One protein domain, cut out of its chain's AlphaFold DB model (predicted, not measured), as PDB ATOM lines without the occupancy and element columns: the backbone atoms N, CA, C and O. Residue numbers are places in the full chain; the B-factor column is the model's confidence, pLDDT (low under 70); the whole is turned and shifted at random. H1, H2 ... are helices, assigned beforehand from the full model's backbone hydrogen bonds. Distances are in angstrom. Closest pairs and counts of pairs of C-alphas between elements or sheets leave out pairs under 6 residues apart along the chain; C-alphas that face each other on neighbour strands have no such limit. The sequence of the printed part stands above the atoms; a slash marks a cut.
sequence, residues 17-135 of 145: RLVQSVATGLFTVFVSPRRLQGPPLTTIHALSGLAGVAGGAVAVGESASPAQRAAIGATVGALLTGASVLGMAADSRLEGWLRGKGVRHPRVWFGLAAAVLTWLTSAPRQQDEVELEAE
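This is residues 17 to 135 of the 145 residues of an uncharacterized protein of Nocardioides sp. dk3543 (UniProt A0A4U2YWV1). You are looking at an open V of two helix pairs: H3 folds back beside the long H4 in one arm, and H1 and H5 run side by side in the other. H4 and H5 meet near the point of the V, and residues 125 to 135, with H6, stick out past the second arm. The printed part has 119 residues with six named helices, H1 to H6 in chain order, and no named strand, and its class is all helix. It is loose, with a radius of gyration of the C-alphas of 18.0 A and spans of 54 by 37 by 21 A.

Find C-alpha 17 at (-1.553, -22.796, 165.424); from there H1 runs 19.7 A to residue 30. H2 is residues 33 to 36, and H3, residues 39 to 59, covers 30.0 A. From C-alpha 66 at (17.048, -48.782, 155.034), H4 runs 50.3 A to residue 100. H5 is residues 106 to 122, 24.1 A, and H6, residues 127 to 135, ends at C-alpha 135, (-11.865, -49.246, 168.492).

Look first at H1 and H5, which touch at C-alphas 25 and 111, their closest, 4.0 A apart, at a shallow tilt of 24 degrees, opposite ways. H2 is close to but not clearly touching H4. H3 and H4 form a helical hairpin at a steep tilt of 44 degrees; their closest C-alphas, Val 53 and Gly 73, are 3.9 A apart. H4 and H5, also a helical hairpin, touch with residues 95 to 99 and 106 to 107 alone, at 36 degrees, only just steep; the closest C-alphas, 95 and 106, are 6.0 A apart. H1 and H3 are apart. Every O i to N i+4 pair is within hydrogen-bond range in H1, H3, H4, H5 and H6; H2 is too short for one.

The C-alphas of Gly 102 and Glu 135 are the farthest apart, 55.4 A. The printed part has no cut, and no link is long. Confidence is under 70 at residues 32 to 38 and 122 to 135.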
ATOM      1  N   ARG A  17      -1.035 -22.895 166.802       74.25
ATOM      2  CA  ARG A  17      -1.553 -22.796 165.424       74.25
ATOM      3  C   ARG A  17      -1.724 -21.352 164.980       74.25
ATOM      4  O   ARG A  17      -1.415 -21.003 163.837       74.25
ATOM      5  N   LEU A  18      -2.181 -20.490 165.887       79.38
ATOM      6  CA  LEU A  18      -2.302 -19.065 165.612       79.38
ATOM      7  C   LEU A  18      -0.914 -18.462 165.388       79.38
ATOM      8  O   LEU A  18      -0.690 -17.824 164.362       79.38
ATOM      9  N   VAL A  19       0.036 -18.736 166.284       83.38
ATOM     10  CA  VAL A  19       1.425 -18.274 166.156       83.38
ATOM     11  C   VAL A  19       2.053 -18.787 164.864       83.38
ATOM     12  O   VAL A  19       2.673 -18.007 164.146       83.38
ATOM     13  N   GLN A  20       1.852 -20.058 164.516       80.38
ATOM     14  CA  GLN A  20       2.373 -20.650 163.287       80.38
ATOM     15  C   GLN A  20       1.753 -20.013 162.039       80.38
ATOM     16  O   GLN A  20       2.478 -19.667 161.111       80.38
ATOM     17  N   SER A  21       0.434 -19.796 162.009       75.25
ATOM     18  CA  SER A  21      -0.234 -19.157 160.867       75.25
ATOM     19  C   SER A  21       0.201 -17.698 160.684       75.25
ATOM     20  O   SER A  21       0.503 -17.284 159.562       75.25
ATOM     21  N   VAL A  22       0.327 -16.941 161.780       80.50
ATOM     22  CA  VAL A  22       0.835 -15.562 161.777       80.50
ATOM     23  C   VAL A  22       2.298 -15.529 161.343       80.50
ATOM     24  O   VAL A  22       2.653 -14.736 160.472       80.50
ATOM     25  N   ALA A  23       3.143 -16.402 161.892       82.50
ATOM     26  CA  ALA A  23       4.554 -16.491 161.531       82.50
ATOM     27  C   ALA A  23       4.731 -16.829 160.046       82.50
ATOM     28  O   ALA A  23       5.509 -16.161 159.365       82.50
ATOM     29  N   THR A  24       3.970 -17.795 159.521       80.94
ATOM     30  CA  THR A  24       3.978 -18.137 158.093       80.94
ATOM     31  C   THR A  24       3.543 -16.950 157.241       80.94
ATOM     32  O   THR A  24       4.241 -16.593 156.293       80.94
ATOM     33  N   GLY A  25       2.443 -16.283 157.602       75.06
ATOM     34  CA  GLY A  25       1.962 -15.108 156.878       75.06
ATOM     35  C   GLY A  25       2.986 -13.972 156.846       75.06
ATOM     36  O   GLY A  25       3.280 -13.434 155.778       75.06
ATOM     37  N   LEU A  26       3.591 -13.645 157.994       81.06
ATOM     38  CA  LEU A  26       4.647 -12.634 158.088       81.06
ATOM     39  C   LEU A  26       5.876 -13.040 157.271       81.06
ATOM     40  O   LEU A  26       6.404 -12.222 156.517       81.06
ATOM     41  N   PHE A  27       6.301 -14.300 157.353       81.31
ATOM     42  CA  PHE A  27       7.420 -14.811 156.567       81.31
ATOM     43  C   PHE A  27       7.167 -14.635 155.065       81.31
ATOM     44  O   PHE A  27       8.018 -14.094 154.365       81.31
ATOM     45  N   THR A  28       5.978 -14.982 154.569       77.56
ATOM     46  CA  THR A  28       5.604 -14.801 153.156       77.56
ATOM     47  C   THR A  28       5.568 -13.326 152.730       77.56
ATOM     48  O   THR A  28       5.886 -13.007 151.581       77.56
ATOM     49  N   VAL A  29       5.205 -12.409 153.635       79.94
ATOM     50  CA  VAL A  29       5.228 -10.961 153.365       79.94
ATOM     51  C   VAL A  29       6.660 -10.431 153.282       79.94
ATOM     52  O   VAL A  29       6.983  -9.686 152.351       79.94
ATOM     53  N   PHE A  30       7.514 -10.788 154.245       79.19
ATOM     54  CA  PHE A  30       8.845 -10.194 154.403       79.19
ATOM     55  C   PHE A  30       9.932 -10.883 153.573       79.19
ATOM     56  O   PHE A  30      10.871 -10.225 153.113       79.19
ATOM     57  N   VAL A  31       9.802 -12.183 153.319       72.62
ATOM     58  CA  VAL A  31      10.764 -12.956 152.533       72.62
ATOM     59  C   VAL A  31      10.332 -12.955 151.073       72.62
ATOM     60  O   VAL A  31       9.591 -13.808 150.595       72.62
ATOM     61  N   SER A  32      10.798 -11.946 150.336       67.19
ATOM     62  CA  SER A  32      10.565 -11.879 148.895       67.19
ATOM     63  C   SER A  32      11.523 -12.818 148.148       67.19
ATOM     64  O   SER A  32      12.738 -12.633 148.262       67.19
ATOM     65  N   PRO A  33      11.024 -13.720 147.279       65.56
ATOM     66  CA  PRO A  33      11.862 -14.554 146.411       65.56
ATOM     67  C   PRO A  33      12.834 -13.730 145.552       65.56
ATOM     68  O   PRO A  33      13.938 -14.167 145.247       65.56
ATOM     69  N   ARG A  34      12.462 -12.487 145.210       66.12
ATOM     70  CA  ARG A  34      13.314 -11.567 144.438       66.12
ATOM     71  C   ARG A  34      14.566 -11.122 145.195       66.12
ATOM     72  O   ARG A  34      15.555 -10.787 144.559       66.12
ATOM     73  N   ARG A  35      14.523 -11.096 146.531       67.19
ATOM     74  CA  ARG A  35      15.675 -10.743 147.378       67.19
ATOM     75  C   ARG A  35      16.591 -11.935 147.649       67.19
ATOM     76  O   ARG A  35      17.716 -11.735 148.082       67.19
ATOM     77  N   LEU A  36      16.118 -13.149 147.380       65.44
ATOM     78  CA  LEU A  36      16.846 -14.394 147.603       65.44
ATOM     79  C   LEU A  36      17.589 -14.882 146.356       65.44
ATOM     80  O   LEU A  36      17.944 -16.047 146.288       65.44
ATOM     81  N   GLN A  37      17.830 -14.035 145.356       66.94
ATOM     82  CA  GLN A  37      18.517 -14.461 144.135       66.94
ATOM     83  C   GLN A  37      19.982 -14.842 144.422       66.94
ATOM     84  O   GLN A  37      20.697 -14.120 145.114       66.94
ATOM     85  N   GLY A  38      20.428 -15.978 143.873       69.38
ATOM     86  CA  GLY A  38      21.806 -16.463 143.993       69.38
ATOM     87  C   GLY A  38      21.997 -17.553 145.064       69.38
ATOM     88  O   GLY A  38      21.095 -18.373 145.255       69.38
ATOM     89  N   PRO A  39      23.150 -17.587 145.763       70.00
ATOM     90  CA  PRO A  39      23.481 -18.620 146.753       70.00
ATOM     91  C   PRO A  39      22.405 -18.885 147.830       70.00
ATOM     92  O   PRO A  39      22.179 -20.052 148.160       70.00
ATOM     93  N   PRO A  40      21.682 -17.866 148.348       75.81
ATOM     94  CA  PRO A  40      20.635 -18.081 149.348       75.81
ATOM     95  C   PRO A  40      19.482 -18.954 148.839       75.81
ATOM     96  O   PRO A  40      18.950 -19.764 149.596       75.81
ATOM     97  N   LEU A  41      19.115 -18.834 147.557       76.62
ATOM     98  CA  LEU A  41      18.047 -19.628 146.944       76.62
ATOM     99  C   LEU A  41      18.401 -21.111 146.921       76.62
ATOM    100  O   LEU A  41      17.605 -21.964 147.301       76.62
ATOM    101  N   THR A  42      19.627 -21.409 146.486       77.56
ATOM    102  CA  THR A  42      20.136 -22.777 146.412       77.56
ATOM    103  C   THR A  42      20.229 -23.404 147.795       77.56
ATOM    104  O   THR A  42      19.886 -24.572 147.950       77.56
ATOM    105  N   THR A  43      20.602 -22.626 148.817       82.00
ATOM    106  CA  THR A  43      20.598 -23.091 150.208       82.00
ATOM    107  C   THR A  43      19.182 -23.402 150.687       82.00
ATOM    108  O   THR A  43      18.970 -24.453 151.277       82.00
ATOM    109  N   ILE A  44      18.196 -22.550 150.395       80.06
ATOM    110  CA  ILE A  44      16.797 -22.792 150.783       80.06
ATOM    111  C   ILE A  44      16.242 -24.051 150.110       80.06
ATOM    112  O   ILE A  44      15.586 -24.858 150.769       80.06
ATOM    113  N   HIS A  45      16.531 -24.262 148.825       78.69
ATOM    114  CA  HIS A  45      16.154 -25.493 148.134       78.69
ATOM    115  C   HIS A  45      16.837 -26.722 148.726       78.69
ATOM    116  O   HIS A  45      16.162 -27.717 148.979       78.69
ATOM    117  N   ALA A  46      18.140 -26.646 149.006       78.25
ATOM    118  CA  ALA A  46      18.876 -27.742 149.624       78.25
ATOM    119  C   ALA A  46      18.322 -28.083 151.014       78.25
ATOM    120  O   ALA A  46      18.100 -29.252 151.313       78.25
ATOM    121  N   LEU A  47      18.031 -27.072 151.838       81.69
ATOM    122  CA  LEU A  47      17.432 -27.256 153.160       81.69
ATOM    123  C   LEU A  47      16.022 -27.846 153.070       81.69
ATOM    124  O   LEU A  47      15.698 -28.751 153.830       81.69
ATOM    125  N   SER A  48      15.204 -27.385 152.122       76.56
ATOM    126  CA  SER A  48      13.847 -27.910 151.912       76.56
ATOM    127  C   SER A  48      13.875 -29.360 151.427       76.56
ATOM    128  O   SER A  48      13.114 -30.194 151.914       76.56
ATOM    129  N   GLY A  49      14.789 -29.679 150.507       74.69
ATOM    130  CA  GLY A  49      15.029 -31.039 150.042       74.69
ATOM    131  C   GLY A  49      15.489 -31.949 151.175       74.69
ATOM    132  O   GLY A  49      14.895 -33.000 151.380       74.69
ATOM    133  N   LEU A  50      16.482 -31.524 151.964       78.81
ATOM    134  CA  LEU A  50      16.977 -32.274 153.122       78.81
ATOM    135  C   LEU A  50      15.896 -32.483 154.188       78.81
ATOM    136  O   LEU A  50      15.766 -33.592 154.704       78.81
ATOM    137  N   ALA A  51      15.093 -31.458 154.482       80.56
ATOM    138  CA  ALA A  51      13.959 -31.576 155.393       80.56
ATOM    139  C   ALA A  51      12.923 -32.585 154.870       80.56
ATOM    140  O   ALA A  51      12.423 -33.399 155.641       80.56
ATOM    141  N   GLY A  52      12.661 -32.595 153.560       74.19
ATOM    142  CA  GLY A  52      11.821 -33.600 152.908       74.19
ATOM    143  C   GLY A  52      12.377 -35.014 152.998       74.19
ATOM    144  O   GLY A  52      11.628 -35.940 153.299       74.19
ATOM    145  N   VAL A  53      13.686 -35.184 152.791       77.50
ATOM    146  CA  VAL A  53      14.358 -36.482 152.941       77.50
ATOM    147  C   VAL A  53      14.229 -36.992 154.367       77.50
ATOM    148  O   VAL A  53      13.801 -38.127 154.569       77.50
ATOM    149  N   ALA A  54      14.560 -36.155 155.350       78.56
ATOM    150  CA  ALA A  54      14.483 -36.519 156.756       78.56
ATOM    151  C   ALA A  54      13.037 -36.823 157.180       78.56
ATOM    152  O   ALA A  54      12.777 -37.880 157.748       78.56
ATOM    153  N   GLY A  55      12.087 -35.946 156.847       76.50
ATOM    154  CA  GLY A  55      10.675 -36.123 157.180       76.50
ATOM    155  C   GLY A  55      10.056 -37.349 156.510       76.50
ATOM    156  O   GLY A  55       9.393 -38.141 157.173       76.50
ATOM    157  N   GLY A  56      10.328 -37.560 155.218       73.56
ATOM    158  CA  GLY A  56       9.867 -38.736 154.479       73.56
ATOM    159  C   GLY A  56      10.454 -40.039 155.021       73.56
ATOM    160  O   GLY A  56       9.731 -41.018 155.165       73.56
ATOM    161  N   ALA A  57      11.738 -40.051 155.387       74.38
ATOM    162  CA  ALA A  57      12.372 -41.223 155.991       74.38
ATOM    163  C   ALA A  57      11.807 -41.553 157.386       74.38
ATOM    164  O   ALA A  57      11.696 -42.730 157.726       74.38
ATOM    165  N   VAL A  58      11.436 -40.537 158.175       79.94
ATOM    166  CA  VAL A  58      10.804 -40.706 159.497       79.94
ATOM    167  C   VAL A  58       9.359 -41.190 159.368       79.94
ATOM    168  O   VAL A  58       8.964 -42.103 160.088       79.94
ATOM    169  N   ALA A  59       8.586 -40.640 158.427       77.94
ATOM    170  CA  ALA A  59       7.171 -40.977 158.238       77.94
ATOM    171  C   ALA A  59       6.932 -42.448 157.853       77.94
ATOM    172  O   ALA A  59       5.876 -43.000 158.139       77.94
ATOM    173  N   VAL A  60       7.915 -43.092 157.220       78.38
ATOM    174  CA  VAL A  60       7.848 -44.509 156.831       78.38
ATOM    175  C   VAL A  60       8.029 -45.452 158.035       78.38
ATOM    176  O   VAL A  60       7.662 -46.623 157.961       78.38
ATOM    177  N   GLY A  61       8.544 -44.950 159.161       72.81
ATOM    178  CA  GLY A  61       8.676 -45.716 160.397       72.81
ATOM    179  C   GLY A  61       9.710 -46.844 160.332       72.81
ATOM    180  O   GLY A  61      10.462 -47.003 159.365       72.81
ATOM    181  N   GLU A  62       9.787 -47.633 161.408       77.25
ATOM    182  CA  GLU A  62      10.837 -48.646 161.555       77.25
ATOM    183  C   GLU A  62      10.616 -49.931 160.737       77.25
ATOM    184  O   GLU A  62      11.546 -50.714 160.537       77.25
ATOM    185  N   SER A  63       9.412 -50.122 160.205       75.94
ATOM    186  CA  SER A  63       9.005 -51.330 159.481       75.94
ATOM    187  C   SER A  63       9.602 -51.451 158.073       75.94
ATOM    188  O   SER A  63       9.637 -52.549 157.521       75.94
ATOM    189  N   ALA A  64      10.109 -50.363 157.485       83.00
ATOM    190  CA  ALA A  64      10.741 -50.400 156.167       83.00
ATOM    191  C   ALA A  64      12.256 -50.616 156.234       83.00
ATOM    192  O   ALA A  64      12.940 -50.124 157.142       83.00
ATOM    193  N   SER A  65      12.796 -51.275 155.205       91.25
ATOM    194  CA  SER A  65      14.241 -51.453 155.040       91.25
ATOM    195  C   SER A  65      14.972 -50.109 154.860       91.25
ATOM    196  O   SER A  65      14.390 -49.153 154.334       91.25
ATOM    197  N   PRO A  66      16.270 -50.012 155.214       87.00
ATOM    198  CA  PRO A  66      17.048 -48.782 155.034       87.00
ATOM    199  C   PRO A  66      17.040 -48.259 153.592       87.00
ATOM    200  O   PRO A  66      16.944 -47.054 153.371       87.00
ATOM    201  N   ALA A  67      17.073 -49.163 152.605       87.88
ATOM    202  CA  ALA A  67      16.999 -48.810 151.189       87.88
ATOM    203  C   ALA A  67      15.638 -48.197 150.815       87.88
ATOM    204  O   ALA A  67      15.594 -47.205 150.092       87.88
ATOM    205  N   GLN A  68      14.535 -48.733 151.346       86.19
ATOM    206  CA  GLN A  68      13.198 -48.172 151.135       86.19
ATOM    207  C   GLN A  68      13.044 -46.803 151.801       86.19
ATOM    208  O   GLN A  68      12.524 -45.887 151.170       86.19
ATOM    209  N   ARG A  69      13.539 -46.621 153.034       83.88
ATOM    210  CA  ARG A  69      13.502 -45.310 153.709       83.88
ATOM    211  C   ARG A  69      14.315 -44.262 152.957       83.88
ATOM    212  O   ARG A  69      13.847 -43.140 152.789       83.88
ATOM    213  N   ALA A  70      15.496 -44.635 152.466       81.12
ATOM    214  CA  ALA A  70      16.327 -43.752 151.654       81.12
ATOM    215  C   ALA A  70      15.650 -43.396 150.322       81.12
ATOM    216  O   ALA A  70      15.644 -42.227 149.944       81.12
ATOM    217  N   ALA A  71      15.041 -44.371 149.638       86.06
ATOM    218  CA  ALA A  71      14.321 -44.140 148.388       86.06
ATOM    219  C   ALA A  71      13.113 -43.216 148.592       86.06
ATOM    220  O   ALA A  71      12.994 -42.212 147.897       86.06
ATOM    221  N   ILE A  72      12.266 -43.499 149.586       85.31
ATOM    222  CA  ILE A  72      11.081 -42.686 149.885       85.31
ATOM    223  C   ILE A  72      11.492 -41.285 150.341       85.31
ATOM    224  O   ILE A  72      10.971 -40.302 149.822       85.31
ATOM    225  N   GLY A  73      12.474 -41.177 151.241       80.50
ATOM    226  CA  GLY A  73      13.036 -39.892 151.653       80.50
ATOM    227  C   GLY A  73      13.544 -39.092 150.452       80.50
ATOM    228  O   GLY A  73      13.145 -37.945 150.263       80.50
ATOM    229  N   ALA A  74      14.358 -39.696 149.582       83.88
ATOM    230  CA  ALA A  74      14.853 -39.047 148.368       83.88
ATOM    231  C   ALA A  74      13.715 -38.590 147.441       83.88
ATOM    232  O   ALA A  74      13.760 -37.468 146.937       83.88
ATOM    233  N   THR A  75      12.676 -39.409 147.251       86.38
ATOM    234  CA  THR A  75      11.500 -39.042 146.451       86.38
ATOM    235  C   THR A  75      10.758 -37.850 147.054       86.38
ATOM    236  O   THR A  75      10.463 -36.898 146.334       86.38
ATOM    237  N   VAL A  76      10.507 -37.848 148.367       83.94
ATOM    238  CA  VAL A  76       9.858 -36.723 149.062       83.94
ATOM    239  C   VAL A  76      10.718 -35.463 148.966       83.94
ATOM    240  O   VAL A  76      10.215 -34.404 148.597       83.94
ATOM    241  N   GLY A  77      12.024 -35.565 149.216       79.56
ATOM    242  CA  GLY A  77      12.958 -34.447 149.087       79.56
ATOM    243  C   GLY A  77      13.000 -33.862 147.675       79.56
ATOM    244  O   GLY A  77      12.955 -32.640 147.509       79.56
ATOM    245  N   ALA A  78      13.026 -34.715 146.647       81.81
ATOM    246  CA  ALA A  78      12.990 -34.294 145.250       81.81
ATOM    247  C   ALA A  78      11.661 -33.612 144.891       81.81
ATOM    248  O   ALA A  78      11.672 -32.555 144.258       81.81
ATOM    249  N   LEU A  79      10.531 -34.165 145.344       83.12
ATOM    250  CA  LEU A  79       9.205 -33.574 145.147       83.12
ATOM    251  C   LEU A  79       9.093 -32.202 145.812       83.12
ATOM    252  O   LEU A  79       8.658 -31.256 145.161       83.12
ATOM    253  N   LEU A  80       9.526 -32.062 147.067       80.25
ATOM    254  CA  LEU A  80       9.497 -30.778 147.771       80.25
ATOM    255  C   LEU A  80      10.420 -29.748 147.118       80.25
ATOM    256  O   LEU A  80      10.041 -28.588 146.965       80.25
ATOM    257  N   THR A  81      11.608 -30.166 146.679       82.06
ATOM    258  CA  THR A  81      12.534 -29.285 145.957       82.06
ATOM    259  C   THR A  81      11.920 -28.823 144.634       82.06
ATOM    260  O   THR A  81      11.917 -27.628 144.340       82.06
ATOM    261  N   GLY A  82      11.330 -29.740 143.863       83.12
ATOM    262  CA  GLY A  82      10.641 -29.423 142.612       83.12
ATOM    263  C   GLY A  82       9.440 -28.498 142.817       83.12
ATOM    264  O   GLY A  82       9.312 -27.491 142.121       83.12
ATOM    265  N   ALA A  83       8.601 -28.787 143.815       80.19
ATOM    266  CA  ALA A  83       7.465 -27.952 144.197       80.19
ATOM    267  C   ALA A  83       7.909 -26.552 144.643       80.19
ATOM    268  O   ALA A  83       7.259 -25.570 144.301       80.19
ATOM    269  N   SER A  84       9.042 -26.440 145.342       80.31
ATOM    270  CA  SER A  84       9.631 -25.159 145.738       80.31
ATOM    271  C   SER A  84      10.055 -24.327 144.521       80.31
ATOM    272  O   SER A  84       9.682 -23.158 144.410       80.31
ATOM    273  N   VAL A  85      10.767 -24.928 143.559       82.19
ATOM    274  CA  VAL A  85      11.196 -24.243 142.324       82.19
ATOM    275  C   VAL A  85       9.993 -23.796 141.486       82.19
ATOM    276  O   VAL A  85       9.905 -22.628 141.096       82.19
ATOM    277  N   LEU A  86       9.038 -24.700 141.240       84.31
ATOM    278  CA  LEU A  86       7.807 -24.401 140.500       84.31
ATOM    279  C   LEU A  86       6.951 -23.353 141.217       84.31
ATOM    280  O   LEU A  86       6.435 -22.436 140.575       84.31
ATOM    281  N   GLY A  87       6.845 -23.458 142.541       81.38
ATOM    282  CA  GLY A  87       6.117 -22.525 143.388       81.38
ATOM    283  C   GLY A  87       6.641 -21.103 143.242       81.38
ATOM    284  O   GLY A  87       5.856 -20.193 143.007       81.38
ATOM    285  N   MET A  88       7.962 -20.900 143.260       80.56
ATOM    286  CA  MET A  88       8.543 -19.566 143.058       80.56
ATOM    287  C   MET A  88       8.292 -19.004 141.657       80.56
ATOM    288  O   MET A  88       8.033 -17.806 141.508       80.56
ATOM    289  N   ALA A  89       8.349 -19.849 140.623       83.75
ATOM    290  CA  ALA A  89       8.039 -19.428 139.261       83.75
ATOM    291  C   ALA A  89       6.569 -18.988 139.145       83.75
ATOM    292  O   ALA A  89       6.288 -17.897 138.635       83.75
ATOM    293  N   ALA A  90       5.641 -19.782 139.687       83.62
ATOM    294  CA  ALA A  90       4.222 -19.450 139.743       83.62
ATOM    295  C   ALA A  90       3.964 -18.167 140.553       83.62
ATOM    296  O   ALA A  90       3.249 -17.284 140.078       83.62
ATOM    297  N   ASP A  91       4.612 -18.015 141.709       84.19
ATOM    298  CA  ASP A  91       4.484 -16.853 142.594       84.19
ATOM    299  C   ASP A  91       4.952 -15.563 141.904       84.19
ATOM    300  O   ASP A  91       4.289 -14.527 141.959       84.19
ATOM    301  N   SER A  92       6.057 -15.628 141.150       84.06
ATOM    302  CA  SER A  92       6.558 -14.487 140.373       84.06
ATOM    303  C   SER A  92       5.596 -14.064 139.254       84.06
ATOM    304  O   SER A  92       5.384 -12.865 139.032       84.06
ATOM    305  N   ARG A  93       4.971 -15.040 138.583       88.19
ATOM    306  CA  ARG A  93       3.988 -14.812 137.517       88.19
ATOM    307  C   ARG A  93       2.689 -14.242 138.080       88.19
ATOM    308  O   ARG A  93       2.147 -13.295 137.511       88.19
ATOM    309  N   LEU A  94       2.224 -14.775 139.207       87.75
ATOM    310  CA  LEU A  94       1.024 -14.313 139.896       87.75
ATOM    311  C   LEU A  94       1.212 -12.902 140.460       87.75
ATOM    312  O   LEU A  94       0.337 -12.056 140.296       87.75
ATOM    313  N   GLU A  95       2.379 -12.605 141.039       89.00
ATOM    314  CA  GLU A  95       2.725 -11.252 141.473       89.00
ATOM    315  C   GLU A  95       2.701 -10.268 140.297       89.00
ATOM    316  O   GLU A  95       2.125  -9.186 140.411       89.00
ATOM    317  N   GLY A  96       3.306 -10.637 139.162       89.56
ATOM    318  CA  GLY A  96       3.286  -9.823 137.945       89.56
ATOM    319  C   GLY A  96       1.865  -9.559 137.444       89.56
ATOM    320  O   GLY A  96       1.516  -8.418 137.149       89.56
ATOM    321  N   TRP A  97       1.023 -10.593 137.430       93.31
ATOM    322  CA  TRP A  97      -0.381 -10.491 137.041       93.31
ATOM    323  C   TRP A  97      -1.202  -9.602 137.989       93.31
ATOM    324  O   TRP A  97      -1.927  -8.724 137.523       93.31
ATOM    325  N   LEU A  98      -1.048  -9.756 139.310       91.19
ATOM    326  CA  LEU A  98      -1.739  -8.931 140.312       91.19
ATOM    327  C   LEU A  98      -1.333  -7.457 140.210       91.19
ATOM    328  O   LEU A  98      -2.190  -6.575 140.259       91.19
ATOM    329  N   ARG A  99      -0.039  -7.181 140.007       91.94
ATOM    330  CA  ARG A  99       0.441  -5.814 139.753       91.94
ATOM    331  C   ARG A  99      -0.130  -5.254 138.455       91.94
ATOM    332  O   ARG A  99      -0.551  -4.102 138.441       91.94
ATOM    333  N   GLY A 100      -0.211  -6.071 137.401       93.62
ATOM    334  CA  GLY A 100      -0.857  -5.703 136.136       93.62
ATOM    335  C   GLY A 100      -2.343  -5.361 136.287       93.62
ATOM    336  O   GLY A 100      -2.858  -4.527 135.551       93.62
ATOM    337  N   LYS A 101      -3.017  -5.935 137.290       94.12
ATOM    338  CA  LYS A 101      -4.394  -5.592 137.677       94.12
ATOM    339  C   LYS A 101      -4.512  -4.403 138.643       94.12
ATOM    340  O   LYS A 101      -5.612  -4.105 139.098       94.12
ATOM    341  N   GLY A 102      -3.413  -3.725 138.971       94.88
ATOM    342  CA  GLY A 102      -3.414  -2.552 139.851       94.88
ATOM    343  C   GLY A 102      -3.374  -2.865 141.350       94.88
ATOM    344  O   GLY A 102      -3.546  -1.962 142.170       94.88
ATOM    345  N   VAL A 103      -3.118  -4.116 141.748       94.31
ATOM    346  CA  VAL A 103      -2.953  -4.465 143.166       94.31
ATOM    347  C   VAL A 103      -1.642  -3.873 143.686       94.31
ATOM    348  O   VAL A 103      -0.555  -4.289 143.283       94.31
ATOM    349  N   ARG A 104      -1.740  -2.910 144.615       92.12
ATOM    350  CA  ARG A 104      -0.581  -2.189 145.180       92.12
ATOM    351  C   ARG A 104       0.333  -3.076 146.028       92.12
ATOM    352  O   ARG A 104       1.550  -2.928 145.971       92.12
ATOM    353  N   HIS A 105      -0.242  -4.021 146.778       88.62
ATOM    354  CA  HIS A 105       0.498  -4.886 147.707       88.62
ATOM    355  C   HIS A 105       0.153  -6.380 147.537       88.62
ATOM    356  O   HIS A 105      -0.455  -6.973 148.428       88.62
ATOM    357  N   PRO A 106       0.558  -7.033 146.428       86.75
ATOM    358  CA  PRO A 106       0.289  -8.461 146.197       86.75
ATOM    359  C   PRO A 106       0.835  -9.370 147.308       86.75
ATOM    360  O   PRO A 106       0.246 -10.390 147.636       86.75
ATOM    361  N   ARG A 107       1.953  -8.974 147.931       83.88
ATOM    362  CA  ARG A 107       2.626  -9.744 148.986       83.88
ATOM    363  C   ARG A 107       1.801  -9.860 150.267       83.88
ATOM    364  O   ARG A 107       1.827 -10.909 150.896       83.88
ATOM    365  N   VAL A 108       1.039  -8.824 150.615       87.56
ATOM    366  CA  VAL A 108       0.121  -8.865 151.765       87.56
ATOM    367  C   VAL A 108      -0.988  -9.882 151.513       87.56
ATOM    368  O   VAL A 108      -1.316 -10.659 152.401       87.56
ATOM    369  N   TRP A 109      -1.499  -9.945 150.279       88.44
ATOM    370  CA  TRP A 109      -2.484 -10.950 149.883       88.44
ATOM    371  C   TRP A 109      -1.928 -12.371 149.940       88.44
ATOM    372  O   TRP A 109      -2.613 -13.256 150.440       88.44
ATOM    373  N   PHE A 110      -0.687 -12.592 149.494       86.50
ATOM    374  CA  PHE A 110      -0.046 -13.905 149.618       86.50
ATOM    375  C   PHE A 110       0.193 -14.303 151.071       86.50
ATOM    376  O   PHE A 110      -0.097 -15.438 151.426       86.50
ATOM    377  N   GLY A 111       0.655 -13.383 151.921       83.12
ATOM    378  CA  GLY A 111       0.809 -13.652 153.351       83.12
ATOM    379  C   GLY A 111      -0.510 -13.975 154.038       83.12
ATOM    380  O   GLY A 111      -0.581 -14.929 154.804       83.12
ATOM    381  N   LEU A 112      -1.574 -13.236 153.712       85.56
ATOM    382  CA  LEU A 112      -2.912 -13.519 154.224       85.56
ATOM    383  C   LEU A 112      -3.412 -14.890 153.751       85.56
ATOM    384  O   LEU A 112      -3.873 -15.685 154.563       85.56
ATOM    385  N   ALA A 113      -3.283 -15.189 152.456       85.88
ATOM    386  CA  ALA A 113      -3.677 -16.478 151.898       85.88
ATOM    387  C   ALA A 113      -2.883 -17.634 152.525       85.88
ATOM    388  O   ALA A 113      -3.470 -18.652 152.878       85.88
ATOM    389  N   ALA A 114      -1.573 -17.464 152.718       83.06
ATOM    390  CA  ALA A 114      -0.712 -18.454 153.356       83.06
ATOM    391  C   ALA A 114      -1.078 -18.669 154.830       83.06
ATOM    392  O   ALA A 114      -1.135 -19.813 155.273       83.06
ATOM    393  N   ALA A 115      -1.375 -17.601 155.577       77.12
ATOM    394  CA  ALA A 115      -1.839 -17.696 156.958       77.12
ATOM    395  C   ALA A 115      -3.173 -18.452 157.051       77.12
ATOM    396  O   ALA A 115      -3.290 -19.386 157.842       77.12
ATOM    397  N   VAL A 116      -4.144 -18.116 156.193       84.12
ATOM    398  CA  VAL A 116      -5.444 -18.806 156.129       84.12
ATOM    399  C   VAL A 116      -5.266 -20.276 155.761       84.12
ATOM    400  O   VAL A 116      -5.833 -21.141 156.421       84.12
ATOM    401  N   LEU A 117      -4.456 -20.581 154.744       83.56
ATOM    402  CA  LEU A 117      -4.207 -21.960 154.331       83.56
ATOM    403  C   LEU A 117      -3.528 -22.755 155.452       83.56
ATOM    404  O   LEU A 117      -3.970 -23.853 155.763       83.56
ATOM    405  N   THR A 118      -2.516 -22.170 156.102       81.25
ATOM    406  CA  THR A 118      -1.811 -22.782 157.238       81.25
ATOM    407  C   THR A 118      -2.777 -23.075 158.374       81.25
ATOM    408  O   THR A 118      -2.775 -24.188 158.892       81.25
ATOM    409  N   TRP A 119      -3.629 -22.113 158.732       78.75
ATOM    410  CA  TRP A 119      -4.659 -22.281 159.754       78.75
ATOM    411  C   TRP A 119      -5.613 -23.436 159.420       78.75
ATOM    412  O   TRP A 119      -5.849 -24.302 160.256       78.75
ATOM    413  N   LEU A 120      -6.098 -23.504 158.177       82.19
ATOM    414  CA  LEU A 120      -6.998 -24.571 157.729       82.19
ATOM    415  C   LEU A 120      -6.328 -25.950 157.740       82.19
ATOM    416  O   LEU A 120      -6.956 -26.927 158.136       82.19
ATOM    417  N   THR A 121      -5.062 -26.045 157.332       78.62
ATOM    418  CA  THR A 121      -4.331 -27.324 157.299       78.62
ATOM    419  C   THR A 121      -3.797 -27.761 158.659       78.62
ATOM    420  O   THR A 121      -3.440 -28.925 158.813       78.62
ATOM    421  N   SER A 122      -3.699 -26.844 159.623       68.75
ATOM    422  CA  SER A 122      -3.239 -27.137 160.988       68.75
ATOM    423  C   SER A 122      -4.383 -27.441 161.951       68.75
ATOM    424  O   SER A 122      -4.113 -27.843 163.082       68.75
ATOM    425  N   ALA A 123      -5.642 -27.289 161.522       63.25
ATOM    426  CA  ALA A 123      -6.800 -27.724 162.291       63.25
ATOM    427  C   ALA A 123      -6.668 -29.220 162.649       63.25
ATOM    428  O   ALA A 123      -6.225 -30.011 161.811       63.25
ATOM    429  N   PRO A 124      -7.028 -29.619 163.882       56.75
ATOM    430  CA  PRO A 124      -6.910 -31.005 164.296       56.75
ATOM    431  C   PRO A 124      -7.830 -31.839 163.410       56.75
ATOM    432  O   PRO A 124      -9.005 -31.500 163.237       56.75
ATOM    433  N   ARG A 125      -7.309 -32.934 162.852       55.47
ATOM    434  CA  ARG A 125      -8.157 -33.984 162.292       55.47
ATOM    435  C   ARG A 125      -8.889 -34.628 163.460       55.47
ATOM    436  O   ARG A 125      -8.446 -35.613 164.021       55.47
ATOM    437  N   GLN A 126     -10.037 -34.062 163.809       48.94
ATOM    438  CA  GLN A 126     -10.948 -34.574 164.834       48.94
ATOM    439  C   GLN A 126     -11.477 -35.993 164.519       48.94
ATOM    440  O   GLN A 126     -12.255 -36.543 165.283       48.94
ATOM    441  N   GLN A 127     -11.084 -36.574 163.380       49.06
ATOM    442  CA  GLN A 127     -11.438 -37.921 162.948       49.06
ATOM    443  C   GLN A 127     -10.568 -39.004 163.606       49.06
ATOM    444  O   GLN A 127     -11.084 -40.088 163.848       49.06
ATOM    445  N   ASP A 128      -9.315 -38.704 163.976       52.03
ATOM    446  CA  ASP A 128      -8.400 -39.723 164.520       52.03
ATOM    447  C   ASP A 128      -8.742 -40.092 165.984       52.03
ATOM    448  O   ASP A 128      -8.533 -41.227 166.404       52.03
ATOM    449  N   GLU A 129      -9.323 -39.168 166.764       51.50
ATOM    450  CA  GLU A 129      -9.755 -39.436 168.151       51.50
ATOM    451  C   GLU A 129     -11.060 -40.253 168.216       51.50
ATOM    452  O   GLU A 129     -11.198 -41.112 169.081       51.50
ATOM    453  N   VAL A 130     -11.985 -40.055 167.265       52.56
ATOM    454  CA  VAL A 130     -13.269 -40.782 167.228       52.56
ATOM    455  C   VAL A 130     -13.082 -42.235 166.775       52.56
ATOM    456  O   VAL A 130     -13.784 -43.120 167.255       52.56
ATOM    457  N   GLU A 131     -12.129 -42.506 165.879       52.16
ATOM    458  CA  GLU A 131     -11.820 -43.871 165.426       52.16
ATOM    459  C   GLU A 131     -11.088 -44.680 166.515       52.16
ATOM    460  O   GLU A 131     -11.411 -45.846 166.729       52.16
ATOM    461  N   LEU A 132     -10.198 -44.045 167.292       53.75
ATOM    462  CA  LEU A 132      -9.522 -44.674 168.437       53.75
ATOM    463  C   LEU A 132     -10.461 -44.942 169.625       53.75
ATOM    464  O   LEU A 132     -10.323 -45.971 170.285       53.75
ATOM    465  N   GLU A 133     -11.424 -44.056 169.900       53.50
ATOM    466  CA  GLU A 133     -12.467 -44.311 170.906       53.50
ATOM    467  C   GLU A 133     -13.437 -45.411 170.447       53.50
ATOM    468  O   GLU A 133     -13.805 -46.266 171.251       53.50
ATOM    469  N   ALA A 134     -13.776 -45.473 169.154       57.28
ATOM    470  CA  ALA A 134     -14.621 -46.532 168.601       57.28
ATOM    471  C   ALA A 134     -13.938 -47.915 168.602       57.28
ATOM    472  O   ALA A 134     -14.599 -48.920 168.867       57.28
ATOM    473  N   GLU A 135     -12.627 -47.995 168.355       55.72
ATOM    474  CA  GLU A 135     -11.865 -49.246 168.492       55.72
ATOM    475  C   GLU A 135     -11.677 -49.657 169.964       55.72
ATOM    476  O   GLU A 135     -11.721 -50.847 170.284       55.72
TER     477      GLU A 135